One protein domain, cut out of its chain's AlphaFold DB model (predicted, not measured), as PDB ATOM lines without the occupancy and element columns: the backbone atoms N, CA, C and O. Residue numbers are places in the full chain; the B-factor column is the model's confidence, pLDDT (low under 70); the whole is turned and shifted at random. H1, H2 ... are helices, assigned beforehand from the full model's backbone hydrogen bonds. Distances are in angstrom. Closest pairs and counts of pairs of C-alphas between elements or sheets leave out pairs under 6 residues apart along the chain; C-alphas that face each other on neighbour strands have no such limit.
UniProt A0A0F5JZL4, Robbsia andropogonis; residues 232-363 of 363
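AT A GLANCE: This is residues 232 to 363 of the 363 residues of a protein of Robbsia andropogonis (UniProt A0A0F5JZL4). Five crossed helices make a body in which H3 lies between H1 and H5, H2 packs on H1, and H4 packs on H3; H6 sticks out beyond a long link as an arm. The printed part has 132 residues, six named helices, H1 to H6, and no named strand: all helix. It is loose, radius of gyration of the C-alphas 18.2 A, spanning 64 by 33 by 24 A.

HOW THE PARTS SIT: H1, residues 237 to 249, touches H2, residues 259 to 270; closest C-alphas Leu 247 and Val 262, 6.3 A. H3, residues 275 to 293, touches H1; closest C-alphas Ser 241 and Ile 281, 4.3 A. H4, residues 299 to 308, forms a hairpin with H3 at 25 degrees; closest C-alphas Ile 289 and Phe 301, 6.8 A. H5, residues 313 to 327, touches H3 at a steep tilt of 62 degrees; closest C-alphas Ala 286 and Ala 319, 4.0 A. H6, residues 349 to 360, touches no helix. Every O i to N i+4 pair is within hydrogen-bond range except in H3, 13 of 15.

IN THESE COORDINATES: H1 begins at C-alpha 237 (-14.329, -50.519, -47.119); H6 ends at C-alpha 360 (-5.653, -43.332, -1.415). H3 measures 27.3 A.

THE WHOLE: The printed part has no cut. Residues 341 to 363 are under pLDDT 70.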
ATOM      1  N   MET A 232     -14.115 -52.052 -61.192       83.94
ATOM      2  CA  MET A 232     -14.794 -52.945 -60.255       83.94
ATOM      3  C   MET A 232     -16.195 -52.455 -59.938       83.94
ATOM      4  O   MET A 232     -16.430 -51.251 -59.853       83.94
ATOM      5  N   GLU A 233     -17.101 -53.400 -59.697       82.50
ATOM      6  CA  GLU A 233     -18.449 -53.089 -59.219       82.50
ATOM      7  C   GLU A 233     -18.429 -52.546 -57.785       82.50
ATOM      8  O   GLU A 233     -19.187 -51.635 -57.465       82.50
ATOM      9  N   SER A 234     -17.553 -53.084 -56.928       85.69
ATOM     10  CA  SER A 234     -17.328 -52.622 -55.556       85.69
ATOM     11  C   SER A 234     -16.062 -53.257 -54.972       85.69
ATOM     12  O   SER A 234     -15.699 -54.374 -55.331       85.69
ATOM     13  N   ILE A 235     -15.443 -52.582 -54.001       88.38
ATOM     14  CA  ILE A 235     -14.368 -53.108 -53.138       88.38
ATOM     15  C   ILE A 235     -14.769 -53.064 -51.661       88.38
ATOM     16  O   ILE A 235     -15.728 -52.376 -51.297       88.38
ATOM     17  N   SER A 236     -14.049 -53.763 -50.775       88.69
ATOM     18  CA  SER A 236     -14.311 -53.635 -49.337       88.69
ATOM     19  C   SER A 236     -14.001 -52.220 -48.838       88.69
ATOM     20  O   SER A 236     -13.203 -51.481 -49.421       88.69
ATOM     21  N   ALA A 237     -14.602 -51.827 -47.714       87.81
ATOM     22  CA  ALA A 237     -14.329 -50.519 -47.119       87.81
ATOM     23  C   ALA A 237     -12.884 -50.376 -46.605       87.81
ATOM     24  O   ALA A 237     -12.322 -49.276 -46.624       87.81
ATOM     25  N   GLY A 238     -12.264 -51.487 -46.189       87.62
ATOM     26  CA  GLY A 238     -10.855 -51.521 -45.805       87.62
ATOM     27  C   GLY A 238      -9.945 -51.213 -46.992       87.62
ATOM     28  O   GLY A 238      -9.101 -50.316 -46.901       87.62
ATOM     29  N   LEU A 239     -10.183 -51.884 -48.126       88.19
ATOM     30  CA  LEU A 239      -9.413 -51.667 -49.349       88.19
ATOM     31  C   LEU A 239      -9.638 -50.259 -49.880       88.19
ATOM     32  O   LEU A 239      -8.674 -49.563 -50.192       88.19
ATOM     33  N   ALA A 240     -10.889 -49.799 -49.883       92.06
ATOM     34  CA  ALA A 240     -11.242 -48.458 -50.324       92.06
ATOM     35  C   ALA A 240     -10.457 -47.379 -49.567       92.06
ATOM     36  O   ALA A 240      -9.897 -46.466 -50.173       92.06
ATOM     37  N   SER A 241     -10.335 -47.532 -48.249       92.31
ATOM     38  CA  SER A 241      -9.578 -46.606 -47.404       92.31
ATOM     39  C   SER A 241      -8.084 -46.576 -47.755       92.31
ATOM     40  O   SER A 241      -7.484 -45.502 -47.789       92.31
ATOM     41  N   ARG A 242      -7.467 -47.729 -48.053       90.44
ATOM     42  CA  ARG A 242      -6.043 -47.818 -48.441       90.44
ATOM     43  C   ARG A 242      -5.785 -47.277 -49.846       90.44
ATOM     44  O   ARG A 242      -4.825 -46.538 -50.050       90.44
ATOM     45  N   VAL A 243      -6.657 -47.603 -50.795       92.00
ATOM     46  CA  VAL A 243      -6.583 -47.116 -52.178       92.00
ATOM     47  C   VAL A 243      -6.736 -45.593 -52.218       92.00
ATOM     48  O   VAL A 243      -5.963 -44.926 -52.900       92.00
ATOM     49  N   ALA A 244      -7.654 -45.022 -51.431       94.06
ATOM     50  CA  ALA A 244      -7.816 -43.572 -51.329       94.06
ATOM     51  C   ALA A 244      -6.560 -42.872 -50.782       94.06
ATOM     52  O   ALA A 244      -6.149 -41.848 -51.327       94.06
ATOM     53  N   VAL A 245      -5.918 -43.433 -49.749       93.12
ATOM     54  CA  VAL A 245      -4.638 -42.920 -49.221       93.12
ATOM     55  C   VAL A 245      -3.557 -42.952 -50.301       93.12
ATOM     56  O   VAL A 245      -2.886 -41.945 -50.526       93.12
ATOM     57  N   ALA A 246      -3.414 -44.079 -51.003       91.12
ATOM     58  CA  ALA A 246      -2.442 -44.220 -52.083       91.12
ATOM     59  C   ALA A 246      -2.684 -43.206 -53.217       91.12
ATOM     60  O   ALA A 246      -1.741 -42.546 -53.653       91.12
ATOM     61  N   LEU A 247      -3.940 -43.014 -53.636       92.00
ATOM     62  CA  LEU A 247      -4.319 -41.997 -54.620       92.00
ATOM     63  C   LEU A 247      -3.983 -40.579 -54.142       92.00
ATOM     64  O   LEU A 247      -3.421 -39.806 -54.908       92.00
ATOM     65  N   PHE A 248      -4.320 -40.225 -52.898       94.00
ATOM     66  CA  PHE A 248      -4.221 -38.847 -52.416       94.00
ATOM     67  C   PHE A 248      -2.792 -38.399 -52.064       94.00
ATOM     68  O   PHE A 248      -2.436 -37.240 -52.293       94.00
ATOM     69  N   PHE A 249      -1.976 -39.293 -51.496       90.31
ATOM     70  CA  PHE A 249      -0.643 -38.957 -50.975       90.31
ATOM     71  C   PHE A 249       0.519 -39.439 -51.851       90.31
ATOM     72  O   PHE A 249       1.614 -38.883 -51.755       90.31
ATOM     73  N   HIS A 250       0.303 -40.456 -52.691       81.94
ATOM     74  CA  HIS A 250       1.374 -41.189 -53.380       81.94
ATOM     75  C   HIS A 250       1.158 -41.290 -54.896       81.94
ATOM     76  O   HIS A 250       1.539 -42.279 -55.528       81.94
ATOM     77  N   HIS A 251       0.537 -40.270 -55.491       73.38
ATOM     78  CA  HIS A 251       0.283 -40.241 -56.926       73.38
ATOM     79  C   HIS A 251       1.606 -40.316 -57.729       73.38
ATOM     80  O   HIS A 251       2.532 -39.553 -57.438       73.38
ATOM     81  N   PRO A 252       1.709 -41.197 -58.745       63.69
ATOM     82  CA  PRO A 252       2.962 -41.501 -59.454       63.69
ATOM     83  C   PRO A 252       3.630 -40.296 -60.127       63.69
ATOM     84  O   PRO A 252       4.854 -40.225 -60.176       63.69
ATOM     85  N   ASP A 253       2.847 -39.333 -60.613       68.81
ATOM     86  CA  ASP A 253       3.364 -38.218 -61.422       68.81
ATOM     87  C   ASP A 253       3.799 -36.983 -60.611       68.81
ATOM     88  O   ASP A 253       3.943 -35.899 -61.173       68.81
ATOM     89  N   ASN A 254       3.935 -37.087 -59.279       63.53
ATOM     90  CA  ASN A 254       4.118 -35.943 -58.360       63.53
ATOM     91  C   ASN A 254       3.030 -34.851 -58.454       63.53
ATOM     92  O   ASN A 254       3.112 -33.816 -57.787       63.53
ATOM     93  N   VAL A 255       1.983 -35.077 -59.249       76.56
ATOM     94  CA  VAL A 255       0.751 -34.294 -59.230       76.56
ATOM     95  C   VAL A 255       0.098 -34.519 -57.872       76.56
ATOM     96  O   VAL A 255      -0.010 -35.650 -57.416       76.56
ATOM     97  N   LYS A 256      -0.315 -33.440 -57.203       85.12
ATOM     98  CA  LYS A 256      -1.026 -33.496 -55.920       85.12
ATOM     99  C   LYS A 256      -2.532 -33.510 -56.205       85.12
ATOM    100  O   LYS A 256      -3.091 -32.425 -56.381       85.12
ATOM    101  N   PRO A 257      -3.192 -34.678 -56.303       90.00
ATOM    102  CA  PRO A 257      -4.605 -34.716 -56.645       90.00
ATOM    103  C   PRO A 257      -5.457 -34.048 -55.566       90.00
ATOM    104  O   PRO A 257      -5.142 -34.079 -54.371       90.00
ATOM    105  N   THR A 258      -6.561 -33.450 -56.004       94.38
ATOM    106  CA  THR A 258      -7.605 -32.954 -55.108       94.38
ATOM    107  C   THR A 258      -8.432 -34.122 -54.577       94.38
ATOM    108  O   THR A 258      -8.526 -35.180 -55.203       94.38
ATOM    109  N   GLY A 259      -9.068 -33.939 -53.422       95.00
ATOM    110  CA  GLY A 259      -9.988 -34.929 -52.868       95.00
ATOM    111  C   GLY A 259     -11.182 -35.180 -53.783       95.00
ATOM    112  O   GLY A 259     -11.642 -36.312 -53.870       95.00
ATOM    113  N   GLU A 260     -11.634 -34.171 -54.533       94.94
ATOM    114  CA  GLU A 260     -12.656 -34.335 -55.574       94.94
ATOM    115  C   GLU A 260     -12.217 -35.335 -56.650       94.94
ATOM    116  O   GLU A 260     -12.928 -36.306 -56.903       94.94
ATOM    117  N   TRP A 261     -11.005 -35.175 -57.197       94.50
ATOM    118  CA  TRP A 261     -10.461 -36.102 -58.192       94.50
ATOM    119  C   TRP A 261     -10.316 -37.525 -57.639       94.50
ATOM    120  O   TRP A 261     -10.628 -38.504 -58.324       94.50
ATOM    121  N   VAL A 262      -9.870 -37.662 -56.382       94.88
ATOM    122  CA  VAL A 262      -9.777 -38.977 -55.731       94.88
ATOM    123  C   VAL A 262     -11.167 -39.590 -55.586       94.88
ATOM    124  O   VAL A 262     -11.340 -40.756 -55.932       94.88
ATOM    125  N   ARG A 263     -12.168 -38.826 -55.131       94.44
ATOM    126  CA  ARG A 263     -13.543 -39.320 -54.977       94.44
ATOM    127  C   ARG A 263     -14.142 -39.764 -56.306       94.44
ATOM    128  O   ARG A 263     -14.679 -40.865 -56.380       94.44
ATOM    129  N   GLU A 264     -13.990 -38.962 -57.356       93.69
ATOM    130  CA  GLU A 264     -14.446 -39.312 -58.703       93.69
ATOM    131  C   GLU A 264     -13.778 -40.601 -59.200       93.69
ATOM    132  O   GLU A 264     -14.447 -41.520 -59.680       93.69
ATOM    133  N   THR A 265     -12.459 -40.713 -59.024       92.44
ATOM    134  CA  THR A 265     -11.689 -41.907 -59.396       92.44
ATOM    135  C   THR A 265     -12.163 -43.141 -58.628       92.44
ATOM    136  O   THR A 265     -12.336 -44.206 -59.222       92.44
ATOM    137  N   MET A 266     -12.418 -42.998 -57.328       94.06
ATOM    138  CA  MET A 266     -12.910 -44.055 -56.446       94.06
ATOM    139  C   MET A 266     -14.323 -44.529 -56.812       94.06
ATOM    140  O   MET A 266     -14.553 -45.737 -56.870       94.06
ATOM    141  N   CYS A 267     -15.234 -43.612 -57.153       93.56
ATOM    142  CA  CYS A 267     -16.551 -43.956 -57.697       93.56
ATOM    143  C   CYS A 267     -16.422 -44.711 -59.025       93.56
ATOM    144  O   CYS A 267     -16.982 -45.790 -59.197       93.56
ATOM    145  N   ARG A 268     -15.672 -44.137 -59.977       91.75
ATOM    146  CA  ARG A 268     -15.640 -44.593 -61.372       91.75
ATOM    147  C   ARG A 268     -14.880 -45.903 -61.568       91.75
ATOM    148  O   ARG A 268     -15.285 -46.711 -62.394       91.75
ATOM    149  N   ARG A 269     -13.748 -46.091 -60.880       90.94
ATOM    150  CA  ARG A 269     -12.871 -47.262 -61.075       90.94
ATOM    151  C   ARG A 269     -13.105 -48.364 -60.054       90.94
ATOM    152  O   ARG A 269     -12.940 -49.529 -60.398       90.94
ATOM    153  N   PHE A 270     -13.473 -48.011 -58.826       91.19
ATOM    154  CA  PHE A 270     -13.507 -48.956 -57.707       91.19
ATOM    155  C   PHE A 270     -14.909 -49.171 -57.121       91.19
ATOM    156  O   PHE A 270     -15.051 -49.888 -56.132       91.19
ATOM    157  N   GLY A 271     -15.945 -48.565 -57.712       91.12
ATOM    158  CA  GLY A 271     -17.336 -48.797 -57.318       91.12
ATOM    159  C   GLY A 271     -17.689 -48.283 -55.920       91.12
ATOM    160  O   GLY A 271     -18.654 -48.739 -55.307       91.12
ATOM    161  N   VAL A 272     -16.912 -47.339 -55.378       92.69
ATOM    162  CA  VAL A 272     -17.158 -46.790 -54.039       92.69
ATOM    163  C   VAL A 272     -18.315 -45.804 -54.093       92.69
ATOM    164  O   VAL A 272     -18.188 -44.706 -54.630       92.69
ATOM    165  N   THR A 273     -19.455 -46.204 -53.540       88.38
ATOM    166  CA  THR A 273     -20.711 -45.445 -53.654       88.38
ATOM    167  C   THR A 273     -21.447 -45.283 -52.330       88.38
ATOM    168  O   THR A 273     -22.259 -44.369 -52.206       88.38
ATOM    169  N   ASN A 274     -21.166 -46.120 -51.325       89.94
ATOM    170  CA  ASN A 274     -21.907 -46.093 -50.068       89.94
ATOM    171  C   ASN A 274     -21.260 -45.185 -49.009       89.94
ATOM    172  O   ASN A 274     -20.048 -44.969 -48.975       89.94
ATOM    173  N   GLU A 275     -22.095 -44.656 -48.116       89.81
ATOM    174  CA  GLU A 275     -21.683 -43.707 -47.078       89.81
ATOM    175  C   GLU A 275     -20.708 -44.329 -46.064       89.81
ATOM    176  O   GLU A 275     -19.777 -43.673 -45.605       89.81
ATOM    177  N   THR A 276     -20.860 -45.618 -45.751       89.62
ATOM    178  CA  THR A 276     -19.972 -46.328 -44.820       89.62
ATOM    179  C   THR A 276     -18.529 -46.375 -45.325       89.62
ATOM    180  O   THR A 276     -17.601 -46.135 -44.553       89.62
ATOM    181  N   GLN A 277     -18.327 -46.648 -46.618       90.38
ATOM    182  CA  GLN A 277     -17.015 -46.606 -47.259       90.38
ATOM    183  C   GLN A 277     -16.443 -45.189 -47.211       90.38
ATOM    184  O   GLN A 277     -15.291 -45.024 -46.821       90.38
ATOM    185  N   TRP A 278     -17.239 -44.167 -47.541       94.44
ATOM    186  CA  TRP A 278     -16.780 -42.774 -47.505       94.44
ATOM    187  C   TRP A 278     -16.381 -42.308 -46.111       94.44
ATOM    188  O   TRP A 278     -15.329 -41.691 -45.962       94.44
ATOM    189  N   ASN A 279     -17.147 -42.676 -45.087       92.94
ATOM    190  CA  ASN A 279     -16.823 -42.359 -43.700       92.94
ATOM    191  C   ASN A 279     -15.501 -43.006 -43.263       92.94
ATOM    192  O   ASN A 279     -14.693 -42.366 -42.591       92.94
ATOM    193  N   LEU A 280     -15.246 -44.258 -43.663       92.50
ATOM    194  CA  LEU A 280     -13.982 -44.942 -43.372       92.50
ATOM    195  C   LEU A 280     -12.801 -44.353 -44.153       92.50
ATOM    196  O   LEU A 280     -11.717 -44.201 -43.587       92.50
ATOM    197  N   ILE A 281     -13.018 -43.958 -45.409       95.38
ATOM    198  CA  ILE A 281     -12.021 -43.244 -46.209       95.38
ATOM    199  C   ILE A 281     -11.671 -41.910 -45.546       95.38
ATOM    200  O   ILE A 281     -10.492 -41.642 -45.329       95.38
ATOM    201  N   ASP A 282     -12.664 -41.092 -45.185       96.12
ATOM    202  CA  ASP A 282     -12.436 -39.796 -44.542       96.12
ATOM    203  C   ASP A 282     -11.692 -39.967 -43.215       96.12
ATOM    204  O   ASP A 282     -10.700 -39.282 -42.979       96.12
ATOM    205  N   LEU A 283     -12.107 -40.931 -42.386       94.81
ATOM    206  CA  LEU A 283     -11.419 -41.276 -41.140       94.81
ATOM    207  C   LEU A 283      -9.949 -41.635 -41.390       94.81
ATOM    208  O   LEU A 283      -9.061 -41.203 -40.648       94.81
ATOM    209  N   ARG A 284      -9.684 -42.420 -42.439       93.25
ATOM    210  CA  ARG A 284      -8.334 -42.863 -42.768       93.25
ATOM    211  C   ARG A 284      -7.468 -41.727 -43.301       93.25
ATOM    212  O   ARG A 284      -6.347 -41.584 -42.822       93.25
ATOM    213  N   ILE A 285      -7.968 -40.922 -44.240       96.12
ATOM    214  CA  ILE A 285      -7.250 -39.754 -44.771       96.12
ATOM    215  C   ILE A 285      -6.937 -38.784 -43.629       96.12
ATOM    216  O   ILE A 285      -5.780 -38.408 -43.455       96.12
ATOM    217  N   ALA A 286      -7.932 -38.465 -42.797       95.12
ATOM    218  CA  ALA A 286      -7.791 -37.619 -41.615       95.12
ATOM    219  C   ALA A 286      -6.666 -38.100 -40.679       95.12
ATOM    220  O   ALA A 286      -5.842 -37.304 -40.230       95.12
ATOM    221  N   GLY A 287      -6.591 -39.409 -40.420       91.44
ATOM    222  CA  GLY A 287      -5.538 -40.002 -39.594       91.44
ATOM    223  C   GLY A 287      -4.164 -40.108 -40.258       91.44
ATOM    224  O   GLY A 287      -3.185 -40.354 -39.550       91.44
ATOM    225  N   GLU A 288      -4.063 -39.959 -41.579       92.81
ATOM    226  CA  GLU A 288      -2.800 -40.051 -42.322       92.81
ATOM    227  C   GLU A 288      -2.152 -38.677 -42.565       92.81
ATOM    228  O   GLU A 288      -0.934 -38.615 -42.689       92.81
ATOM    229  N   ILE A 289      -2.913 -37.572 -42.548       94.75
ATOM    230  CA  ILE A 289      -2.394 -36.205 -42.790       94.75
ATOM    231  C   ILE A 289      -1.206 -35.867 -41.877       94.75
ATOM    232  O   ILE A 289      -0.146 -35.472 -42.360       94.75
ATOM    233  N   TYR A 290      -1.354 -36.046 -40.561       91.62
ATOM    234  CA  TYR A 290      -0.278 -35.740 -39.611       91.62
ATOM    235  C   TYR A 290       0.926 -36.673 -39.778       91.62
ATOM    236  O   TYR A 290       2.069 -36.242 -39.669       91.62
ATOM    237  N   VAL A 291       0.680 -37.953 -40.069       89.62
ATOM    238  CA  VAL A 291       1.749 -38.940 -40.288       89.62
ATOM    239  C   VAL A 291       2.550 -38.599 -41.543       89.62
ATOM    240  O   VAL A 291       3.773 -38.691 -41.527       89.62
ATOM    241  N   TYR A 292       1.867 -38.158 -42.597       90.69
ATOM    242  CA  TYR A 292       2.477 -37.758 -43.858       90.69
ATOM    243  C   TYR A 292       3.338 -36.494 -43.726       90.69
ATOM    244  O   TYR A 292       4.424 -36.430 -44.296       90.69
ATOM    245  N   LEU A 293       2.867 -35.489 -42.981       91.25
ATOM    246  CA  LEU A 293       3.598 -34.230 -42.791       91.25
ATOM    247  C   LEU A 293       4.706 -34.319 -41.734       91.25
ATOM    248  O   LEU A 293       5.676 -33.567 -41.798       91.25
ATOM    249  N   GLY A 294       4.570 -35.227 -40.767       87.00
ATOM    250  CA  GLY A 294       5.467 -35.317 -39.623       87.00
ATOM    251  C   GLY A 294       5.142 -34.301 -38.516       87.00
ATOM    252  O   GLY A 294       4.121 -33.610 -38.562       87.00
ATOM    253  N   PRO A 295       5.981 -34.236 -37.465       85.81
ATOM    254  CA  PRO A 295       5.741 -33.368 -36.316       85.81
ATOM    255  C   PRO A 295       5.787 -31.884 -36.701       85.81
ATOM    256  O   PRO A 295       6.615 -31.485 -37.515       85.81
ATOM    257  N   LYS A 296       4.953 -31.064 -36.046       87.94
ATOM    258  CA  LYS A 296       4.809 -29.617 -36.300       87.94
ATOM    259  C   LYS A 296       4.406 -29.279 -37.747       87.94
ATOM    260  O   LYS A 296       5.075 -28.472 -38.389       87.94
ATOM    261  N   PRO A 297       3.303 -29.850 -38.268       90.62
ATOM    262  CA  PRO A 297       2.875 -29.634 -39.648       90.62
ATOM    263  C   PRO A 297       2.508 -28.177 -39.979       90.62
ATOM    264  O   PRO A 297       2.550 -27.793 -41.148       90.62
ATOM    265  N   GLY A 298       2.142 -27.350 -38.993       91.69
ATOM    266  CA  GLY A 298       1.774 -25.953 -39.217       91.69
ATOM    267  C   GLY A 298       0.604 -25.806 -40.192       91.69
ATOM    268  O   GLY A 298      -0.329 -26.610 -40.196       91.69
ATOM    269  N   LEU A 299       0.675 -24.786 -41.050       92.69
ATOM    270  CA  LEU A 299      -0.355 -24.494 -42.058       92.69
ATOM    271  C   LEU A 299      -0.511 -25.600 -43.112       92.69
ATOM    272  O   LEU A 299      -1.601 -25.772 -43.649       92.69
ATOM    273  N   ALA A 300       0.531 -26.403 -43.358       93.50
ATOM    274  CA  ALA A 300       0.452 -27.511 -44.310       93.50
ATOM    275  C   ALA A 300      -0.602 -28.558 -43.897       93.50
ATOM    276  O   ALA A 300      -1.131 -29.273 -44.749       93.50
ATOM    277  N   PHE A 301      -0.938 -28.635 -42.601       94.69
ATOM    278  CA  PHE A 301      -2.030 -29.473 -42.107       94.69
ATOM    279  C   PHE A 301      -3.382 -29.049 -42.691       94.69
ATOM    280  O   PHE A 301      -4.113 -29.879 -43.236       94.69
ATOM    281  N   ASP A 302      -3.689 -27.753 -42.609       93.88
ATOM    282  CA  ASP A 302      -4.942 -27.190 -43.111       93.88
ATOM    283  C   ASP A 302      -4.978 -27.215 -44.641       93.88
ATOM    284  O   ASP A 302      -6.013 -27.534 -45.214       93.88
ATOM    285  N   GLU A 303      -3.843 -26.996 -45.314       94.81
ATOM    286  CA  GLU A 303      -3.740 -27.127 -46.775       94.81
ATOM    287  C   GLU A 303      -4.100 -28.538 -47.262       94.81
ATOM    288  O   GLU A 303      -4.775 -28.693 -48.282       94.81
ATOM    289  N   LEU A 304      -3.673 -29.586 -46.549       95.75
ATOM    290  CA  LEU A 304      -4.050 -30.962 -46.885       95.75
ATOM    291  C   LEU A 304      -5.516 -31.259 -46.569       95.75
ATOM    292  O   LEU A 304      -6.156 -31.980 -47.339       95.75
ATOM    293  N   CYS A 305      -6.051 -30.700 -45.480       96.25
ATOM    294  CA  CYS A 305      -7.473 -30.807 -45.164       96.25
ATOM    295  C   CYS A 305      -8.326 -30.149 -46.253       96.25
ATOM    296  O   CYS A 305      -9.223 -30.796 -46.789       96.25
ATOM    297  N   GLU A 306      -7.984 -28.923 -46.644       95.81
ATOM    298  CA  GLU A 306      -8.652 -28.160 -47.697       95.81
ATOM    299  C   GLU A 306      -8.539 -28.870 -49.050       95.81
ATOM    300  O   GLU A 306      -9.519 -28.995 -49.782       95.81
ATOM    301  N   ARG A 307      -7.367 -29.439 -49.368       96.38
ATOM    302  CA  ARG A 307      -7.189 -30.217 -50.600       96.38
ATOM    303  C   ARG A 307      -8.082 -31.457 -50.630       96.38
ATOM    304  O   ARG A 307      -8.492 -31.859 -51.717       96.38
ATOM    305  N   TRP A 308      -8.369 -32.079 -49.485       96.88
ATOM    306  CA  TRP A 308      -9.247 -33.249 -49.398       96.88
ATOM    307  C   TRP A 308     -10.744 -32.883 -49.363       96.88
ATOM    308  O   TRP A 308     -11.546 -33.440 -50.122       96.88
ATOM    309  N   ARG A 309     -11.146 -31.964 -48.484       95.62
ATOM    310  CA  ARG A 309     -12.522 -31.479 -48.296       95.62
ATOM    311  C   ARG A 309     -12.509 -29.938 -48.246       95.62
ATOM    312  O   ARG A 309     -12.399 -29.381 -47.154       95.62
ATOM    313  N   PRO A 310     -12.636 -29.258 -49.399       94.31
ATOM    314  CA  PRO A 310     -12.607 -27.800 -49.440       94.31
ATOM    315  C   PRO A 310     -13.703 -27.171 -48.570       94.31
ATOM    316  O   PRO A 310     -14.873 -27.545 -48.692       94.31
ATOM    317  N   GLY A 311     -13.334 -26.240 -47.690       91.00
ATOM    318  CA  GLY A 311     -14.248 -25.515 -46.805       91.00
ATOM    319  C   GLY A 311     -14.897 -26.347 -45.691       91.00
ATOM    320  O   GLY A 311     -15.809 -25.859 -45.021       91.00
ATOM    321  N   ASP A 312     -14.464 -27.590 -45.467       93.12
ATOM    322  CA  ASP A 312     -15.079 -28.488 -44.488       93.12
ATOM    323  C   ASP A 312     -14.378 -28.419 -43.126       93.12
ATOM    324  O   ASP A 312     -13.444 -29.163 -42.809       93.12
ATOM    325  N   THR A 313     -14.878 -27.534 -42.265       92.62
ATOM    326  CA  THR A 313     -14.382 -27.412 -40.889       92.62
ATOM    327  C   THR A 313     -14.584 -28.696 -40.072       92.62
ATOM    328  O   THR A 313     -13.783 -28.987 -39.181       92.62
ATOM    329  N   ALA A 314     -15.616 -29.497 -40.362       93.50
ATOM    330  CA  ALA A 314     -15.846 -30.749 -39.644       93.50
ATOM    331  C   ALA A 314     -14.756 -31.781 -39.970       93.50
ATOM    332  O   ALA A 314     -14.304 -32.496 -39.069       93.50
ATOM    333  N   PHE A 315     -14.273 -31.807 -41.214       94.81
ATOM    334  CA  PHE A 315     -13.137 -32.640 -41.605       94.81
ATOM    335  C   PHE A 315     -11.830 -32.213 -40.919       94.81
ATOM    336  O   PHE A 315     -11.088 -33.069 -40.438       94.81
ATOM    337  N   VAL A 316     -11.568 -30.909 -40.785       94.50
ATOM    338  CA  VAL A 316     -10.392 -30.402 -40.047       94.50
ATOM    339  C   VAL A 316     -10.408 -30.887 -38.592       94.50
ATOM    340  O   VAL A 316      -9.418 -31.423 -38.091       94.50
ATOM    341  N   ILE A 317     -11.563 -30.789 -37.924       93.00
ATOM    342  CA  ILE A 317     -11.751 -31.295 -36.553       93.00
ATOM    343  C   ILE A 317     -11.552 -32.817 -36.494       93.00
ATOM    344  O   ILE A 317     -10.969 -33.336 -35.540       93.00
ATOM    345  N   LEU A 318     -12.031 -33.556 -37.500       94.56
ATOM    346  CA  LEU A 318     -11.810 -34.998 -37.596       94.56
ATOM    347  C   LEU A 318     -10.313 -35.326 -37.697       94.56
ATOM    348  O   LEU A 318      -9.835 -36.182 -36.952       94.56
ATOM    349  N   ALA A 319      -9.571 -34.630 -38.559       94.31
ATOM    350  CA  ALA A 319      -8.133 -34.811 -38.742       94.31
ATOM    351  C   ALA A 319      -7.346 -34.518 -37.460       94.31
ATOM    352  O   ALA A 319      -6.473 -35.299 -37.075       94.31
ATOM    353  N   GLU A 320      -7.691 -33.455 -36.735       92.44
ATOM    354  CA  GLU A 320      -7.096 -33.154 -35.431       92.44
ATOM    355  C   GLU A 320      -7.340 -34.274 -34.411       92.44
ATOM    356  O   GLU A 320      -6.402 -34.770 -33.781       92.44
ATOM    357  N   LYS A 321      -8.597 -34.723 -34.286       91.81
ATOM    358  CA  LYS A 321      -8.974 -35.817 -33.379       91.81
ATOM    359  C   LYS A 321      -8.244 -37.113 -33.718       91.81
ATOM    360  O   LYS A 321      -7.756 -37.782 -32.809       91.81
ATOM    361  N   GLN A 322      -8.141 -37.460 -35.002       92.50
ATOM    362  CA  GLN A 322      -7.415 -38.654 -35.440       92.50
ATOM    363  C   GLN A 322      -5.912 -38.538 -35.186       92.50
ATOM    364  O   GLN A 322      -5.289 -39.503 -34.744       92.50
ATOM    365  N   SER A 323      -5.334 -37.352 -35.382       89.69
ATOM    366  CA  SER A 323      -3.921 -37.099 -35.091       89.69
ATOM    367  C   SER A 323      -3.613 -37.348 -33.614       89.69
ATOM    368  O   SER A 323      -2.664 -38.071 -33.308       89.69
ATOM    369  N   ILE A 324      -4.453 -36.832 -32.709       87.12
ATOM    370  CA  ILE A 324      -4.340 -37.042 -31.256       87.12
ATOM    371  C   ILE A 324      -4.563 -38.508 -30.882       87.12
ATOM    372  O   ILE A 324      -3.806 -39.065 -30.090       87.12
ATOM    373  N   ALA A 325      -5.584 -39.153 -31.448       86.25
ATOM    374  CA  ALA A 325      -5.882 -40.551 -31.155       86.25
ATOM    375  C   ALA A 325      -4.731 -41.485 -31.569       86.25
ATOM    376  O   ALA A 325      -4.411 -42.422 -30.840       86.25
ATOM    377  N   ARG A 326      -4.089 -41.216 -32.714       82.38
ATOM    378  CA  ARG A 326      -3.030 -42.061 -33.285       82.38
ATOM    379  C   ARG A 326      -1.646 -41.784 -32.694       82.38
ATOM    380  O   ARG A 326      -0.879 -42.723 -32.517       82.38
ATOM    381  N   ASN A 327      -1.326 -40.525 -32.389       78.69
ATOM    382  CA  ASN A 327       0.020 -40.109 -31.965       78.69
ATOM    383  C   ASN A 327       0.100 -39.687 -30.483       78.69
ATOM    384  O   ASN A 327       1.175 -39.362 -29.982       78.69
ATOM    385  N   GLY A 328      -1.025 -39.717 -29.763       75.81
ATOM    386  CA  GLY A 328      -1.118 -39.416 -28.337       75.81
ATOM    387  C   GLY A 328      -1.474 -37.961 -28.018       75.81
ATOM    388  O   GLY A 328      -1.572 -37.091 -28.876       75.81
ATOM    389  N   SER A 329      -1.651 -37.667 -26.728       67.50
ATOM    390  CA  SER A 329      -2.153 -36.371 -26.240       67.50
ATOM    391  C   SER A 329      -1.152 -35.206 -26.314       67.50
ATOM    392  O   SER A 329      -1.447 -34.129 -25.807       67.50
ATOM    393  N   ARG A 330       0.048 -35.420 -26.870       69.00
ATOM    394  CA  ARG A 330       1.118 -34.412 -27.007       69.00
ATOM    395  C   ARG A 330       1.419 -34.072 -28.470       69.00
ATOM    396  O   ARG A 330       2.539 -33.683 -28.787       69.00
ATOM    397  N   VAL A 331       0.448 -34.270 -29.357       79.81
ATOM    398  CA  VAL A 331       0.574 -33.850 -30.754       79.81
ATOM    399  C   VAL A 331       0.817 -32.348 -30.814       79.81
ATOM    400  O   VAL A 331       0.080 -31.568 -30.216       79.81
ATOM    401  N   ASP A 332       1.862 -31.969 -31.540       83.75
ATOM    402  CA  ASP A 332       2.265 -30.588 -31.745       83.75
ATOM    403  C   ASP A 332       1.969 -30.218 -33.199       83.75
ATOM    404  O   ASP A 332       2.597 -30.742 -34.125       83.75
ATOM    405  N   PHE A 333       0.985 -29.338 -33.396       86.75
ATOM    406  CA  PHE A 333       0.607 -28.821 -34.711       86.75
ATOM    407  C   PHE A 333       1.495 -27.647 -35.167       86.75
ATOM    408  O   PHE A 333       1.269 -27.101 -36.243       86.75
ATOM    409  N   GLY A 334       2.534 -27.285 -34.405       87.19
ATOM    410  CA  GLY A 334       3.382 -26.122 -34.658       87.19
ATOM    411  C   GLY A 334       2.668 -24.820 -34.294       87.19
ATOM    412  O   GLY A 334       1.894 -24.768 -33.342       87.19
ATOM    413  N   ASP A 335       2.887 -23.772 -35.087       85.38
ATOM    414  CA  ASP A 335       2.294 -22.443 -34.851       85.38
ATOM    415  C   ASP A 335       0.798 -22.365 -35.213       85.38
ATOM    416  O   ASP A 335       0.163 -21.317 -35.083       85.38
ATOM    417  N   ARG A 336       0.223 -23.472 -35.695       86.94
ATOM    418  CA  ARG A 336      -1.159 -23.548 -36.163       86.94
ATOM    419  C   ARG A 336      -2.105 -23.870 -34.993       86.94
ATOM    420  O   ARG A 336      -1.972 -24.938 -34.386       86.94
ATOM    421  N   PRO A 337      -3.082 -22.995 -34.675       81.81
ATOM    422  CA  PRO A 337      -4.033 -23.244 -33.598       81.81
ATOM    423  C   PRO A 337      -5.006 -24.367 -33.971       81.81
ATOM    424  O   PRO A 337      -5.404 -24.506 -35.123       81.81
ATOM    425  N   MET A 338      -5.412 -25.162 -32.981       83.38
ATOM    426  CA  MET A 338      -6.448 -26.177 -33.168       83.38
ATOM    427  C   MET A 338      -7.834 -25.552 -33.336       83.38
ATOM    428  O   MET A 338      -8.195 -24.626 -32.611       83.38
ATOM    429  N   VAL A 339      -8.617 -26.104 -34.262       82.31
ATOM    430  CA  VAL A 339     -10.013 -25.724 -34.513       82.31
ATOM    431  C   VAL A 339     -10.966 -26.540 -33.640       82.31
ATOM    432  O   VAL A 339     -12.080 -26.094 -33.361       82.31
ATOM    433  N   THR A 340     -10.549 -27.726 -33.177       70.06
ATOM    434  CA  THR A 340     -11.354 -28.554 -32.276       70.06
ATOM    435  C   THR A 340     -11.741 -27.727 -31.047       70.06
ATOM    436  O   THR A 340     -10.852 -27.256 -30.332       70.06
ATOM    437  N   PRO A 341     -13.049 -27.540 -30.768       55.97
ATOM    438  CA  PRO A 341     -13.474 -26.855 -29.555       55.97
ATOM    439  C   PRO A 341     -12.890 -27.592 -28.352       55.97
ATOM    440  O   PRO A 341     -12.678 -28.801 -28.429       55.97
ATOM    441  N   ALA A 342     -12.624 -26.884 -27.252       46.69
ATOM    442  CA  ALA A 342     -12.105 -27.462 -26.015       46.69
ATOM    443  C   ALA A 342     -13.104 -28.475 -25.419       46.69
ATOM    444  O   ALA A 342     -13.790 -28.209 -24.439       46.69
ATOM    445  N   THR A 343     -13.238 -29.647 -26.031       45.03
ATOM    446  CA  THR A 343     -13.971 -30.769 -25.476       45.03
ATOM    447  C   THR A 343     -13.107 -31.324 -24.371       45.03
ATOM    448  O   THR A 343     -12.016 -31.836 -24.621       45.03
ATOM    449  N   THR A 344     -13.619 -31.146 -23.155       41.09
ATOM    450  CA  THR A 344     -13.257 -31.816 -21.914       41.09
ATOM    451  C   THR A 344     -12.543 -33.116 -22.232       41.09
ATOM    452  O   THR A 344     -13.155 -34.071 -22.710       41.09
ATOM    453  N   VAL A 345     -11.227 -33.115 -22.020       37.81
ATOM    454  CA  VAL A 345     -10.408 -34.318 -22.069       37.81
ATOM    455  C   VAL A 345     -11.118 -35.333 -21.188       37.81
ATOM    456  O   VAL A 345     -11.141 -35.173 -19.969       37.81
ATOM    457  N   THR A 346     -11.754 -36.341 -21.787       40.78
ATOM    458  CA  THR A 346     -12.223 -37.492 -21.022       40.78
ATOM    459  C   THR A 346     -10.979 -38.005 -20.307       40.78
ATOM    460  O   THR A 346     -10.014 -38.347 -21.001       40.78
ATOM    461  N   PRO A 347     -10.930 -37.965 -18.963       37.28
ATOM    462  CA  PRO A 347      -9.715 -38.257 -18.226       37.28
ATOM    463  C   PRO A 347      -9.212 -39.615 -18.690       37.28
ATOM    464  O   PRO A 347      -9.962 -40.599 -18.671       37.28
ATOM    465  N   THR A 348      -7.969 -39.648 -19.171       49.34
ATOM    466  CA  THR A 348      -7.335 -40.898 -19.580       49.34
ATOM    467  C   THR A 348      -7.379 -41.863 -18.396       49.34
ATOM    468  O   THR A 348      -7.496 -41.446 -17.239       49.34
ATOM    469  N   ILE A 349      -7.285 -43.169 -18.656       47.88
ATOM    470  CA  ILE A 349      -7.177 -44.183 -17.589       47.88
ATOM    471  C   ILE A 349      -6.100 -43.762 -16.577       47.88
ATOM    472  O   ILE A 349      -6.311 -43.875 -15.378       47.88
ATOM    473  N   TRP A 350      -5.026 -43.129 -17.052       39.19
ATOM    474  CA  TRP A 350      -3.993 -42.516 -16.226       39.19
ATOM    475  C   TRP A 350      -4.496 -41.417 -15.276       39.19
ATOM    476  O   TRP A 350      -4.135 -41.422 -14.105       39.19
ATOM    477  N   THR A 351      -5.350 -40.493 -15.724       46.88
ATOM    478  CA  THR A 351      -5.934 -39.449 -14.863       46.88
ATOM    479  C   THR A 351      -6.913 -40.033 -13.840       46.88
ATOM    480  O   THR A 351      -6.954 -39.562 -12.707       46.88
ATOM    481  N   LYS A 352      -7.653 -41.097 -14.194       46.72
ATOM    482  CA  LYS A 352      -8.503 -41.840 -13.244       46.72
ATOM    483  C   LYS A 352      -7.670 -42.621 -12.221       46.72
ATOM    484  O   LYS A 352      -7.992 -42.598 -11.038       46.72
ATOM    485  N   CYS A 353      -6.580 -43.255 -12.652       40.44
ATOM    486  CA  CYS A 353      -5.641 -43.951 -11.773       40.44
ATOM    487  C   CYS A 353      -4.900 -42.981 -10.850       40.44
ATOM    488  O   CYS A 353      -4.712 -43.296  -9.682       40.44
ATOM    489  N   LYS A 354      -4.530 -41.791 -11.340       48.09
ATOM    490  CA  LYS A 354      -3.897 -40.746 -10.533       48.09
ATOM    491  C   LYS A 354      -4.858 -40.176  -9.491       48.09
ATOM    492  O   LYS A 354      -4.495 -40.127  -8.330       48.09
ATOM    493  N   ALA A 355      -6.102 -39.871  -9.864       49.03
ATOM    494  CA  ALA A 355      -7.122 -39.443  -8.905       49.03
ATOM    495  C   ALA A 355      -7.431 -40.522  -7.847       49.03
ATOM    496  O   ALA A 355      -7.640 -40.196  -6.683       49.03
ATOM    497  N   ALA A 356      -7.415 -41.805  -8.223       46.47
ATOM    498  CA  ALA A 356      -7.563 -42.912  -7.277       46.47
ATOM    499  C   ALA A 356      -6.342 -43.071  -6.349       46.47
ATOM    500  O   ALA A 356      -6.509 -43.408  -5.182       46.47
ATOM    501  N   LEU A 357      -5.131 -42.807  -6.847       41.94
ATOM    502  CA  LEU A 357      -3.890 -42.797  -6.063       41.94
ATOM    503  C   LEU A 357      -3.818 -41.605  -5.103       41.94
ATOM    504  O   LEU A 357      -3.434 -41.786  -3.953       41.94
ATOM    505  N   ASP A 358      -4.217 -40.416  -5.547       54.38
ATOM    506  CA  ASP A 358      -4.244 -39.204  -4.724       54.38
ATOM    507  C   ASP A 358      -5.296 -39.348  -3.602       54.38
ATOM    508  O   ASP A 358      -4.999 -39.094  -2.435       54.38
ATOM    509  N   PHE A 359      -6.463 -39.931  -3.916       52.91
ATOM    510  CA  PHE A 359      -7.494 -40.291  -2.933       52.91
ATOM    511  C   PHE A 359      -7.021 -41.343  -1.912       52.91
ATOM    512  O   PHE A 359      -7.385 -41.276  -0.740       52.91
ATOM    513  N   TRP A 360      -6.191 -42.307  -2.322       34.75
ATOM    514  CA  TRP A 360      -5.653 -43.332  -1.415       34.75
ATOM    515  C   TRP A 360      -4.505 -42.800  -0.539       34.75
ATOM    516  O   TRP A 360      -4.319 -43.263   0.585       34.75
ATOM    517  N   ASN A 361      -3.767 -41.799  -1.024       45.72
ATOM    518  CA  ASN A 361      -2.655 -41.172  -0.307       45.72
ATOM    519  C   ASN A 361      -3.078 -39.986   0.581       45.72
ATOM    520  O   ASN A 361      -2.224 -39.392   1.239       45.72
ATOM    521  N   GLY A 362      -4.374 -39.664   0.641       46.66
ATOM    522  CA  GLY A 362      -4.927 -38.671   1.564       46.66
ATOM    523  C   GLY A 362      -4.532 -37.223   1.260       46.66
ATOM    524  O   GLY A 362      -4.346 -36.453   2.205       46.66
ATOM    525  N   GLN A 363      -4.394 -36.859  -0.020       42.44
ATOM    526  CA  GLN A 363      -4.310 -35.458  -0.459       42.44
ATOM    527  C   GLN A 363      -5.620 -34.974  -1.071       42.44
ATOM    528  O   GLN A 363      -6.234 -35.741  -1.847       42.44
TER     529      GLN A 363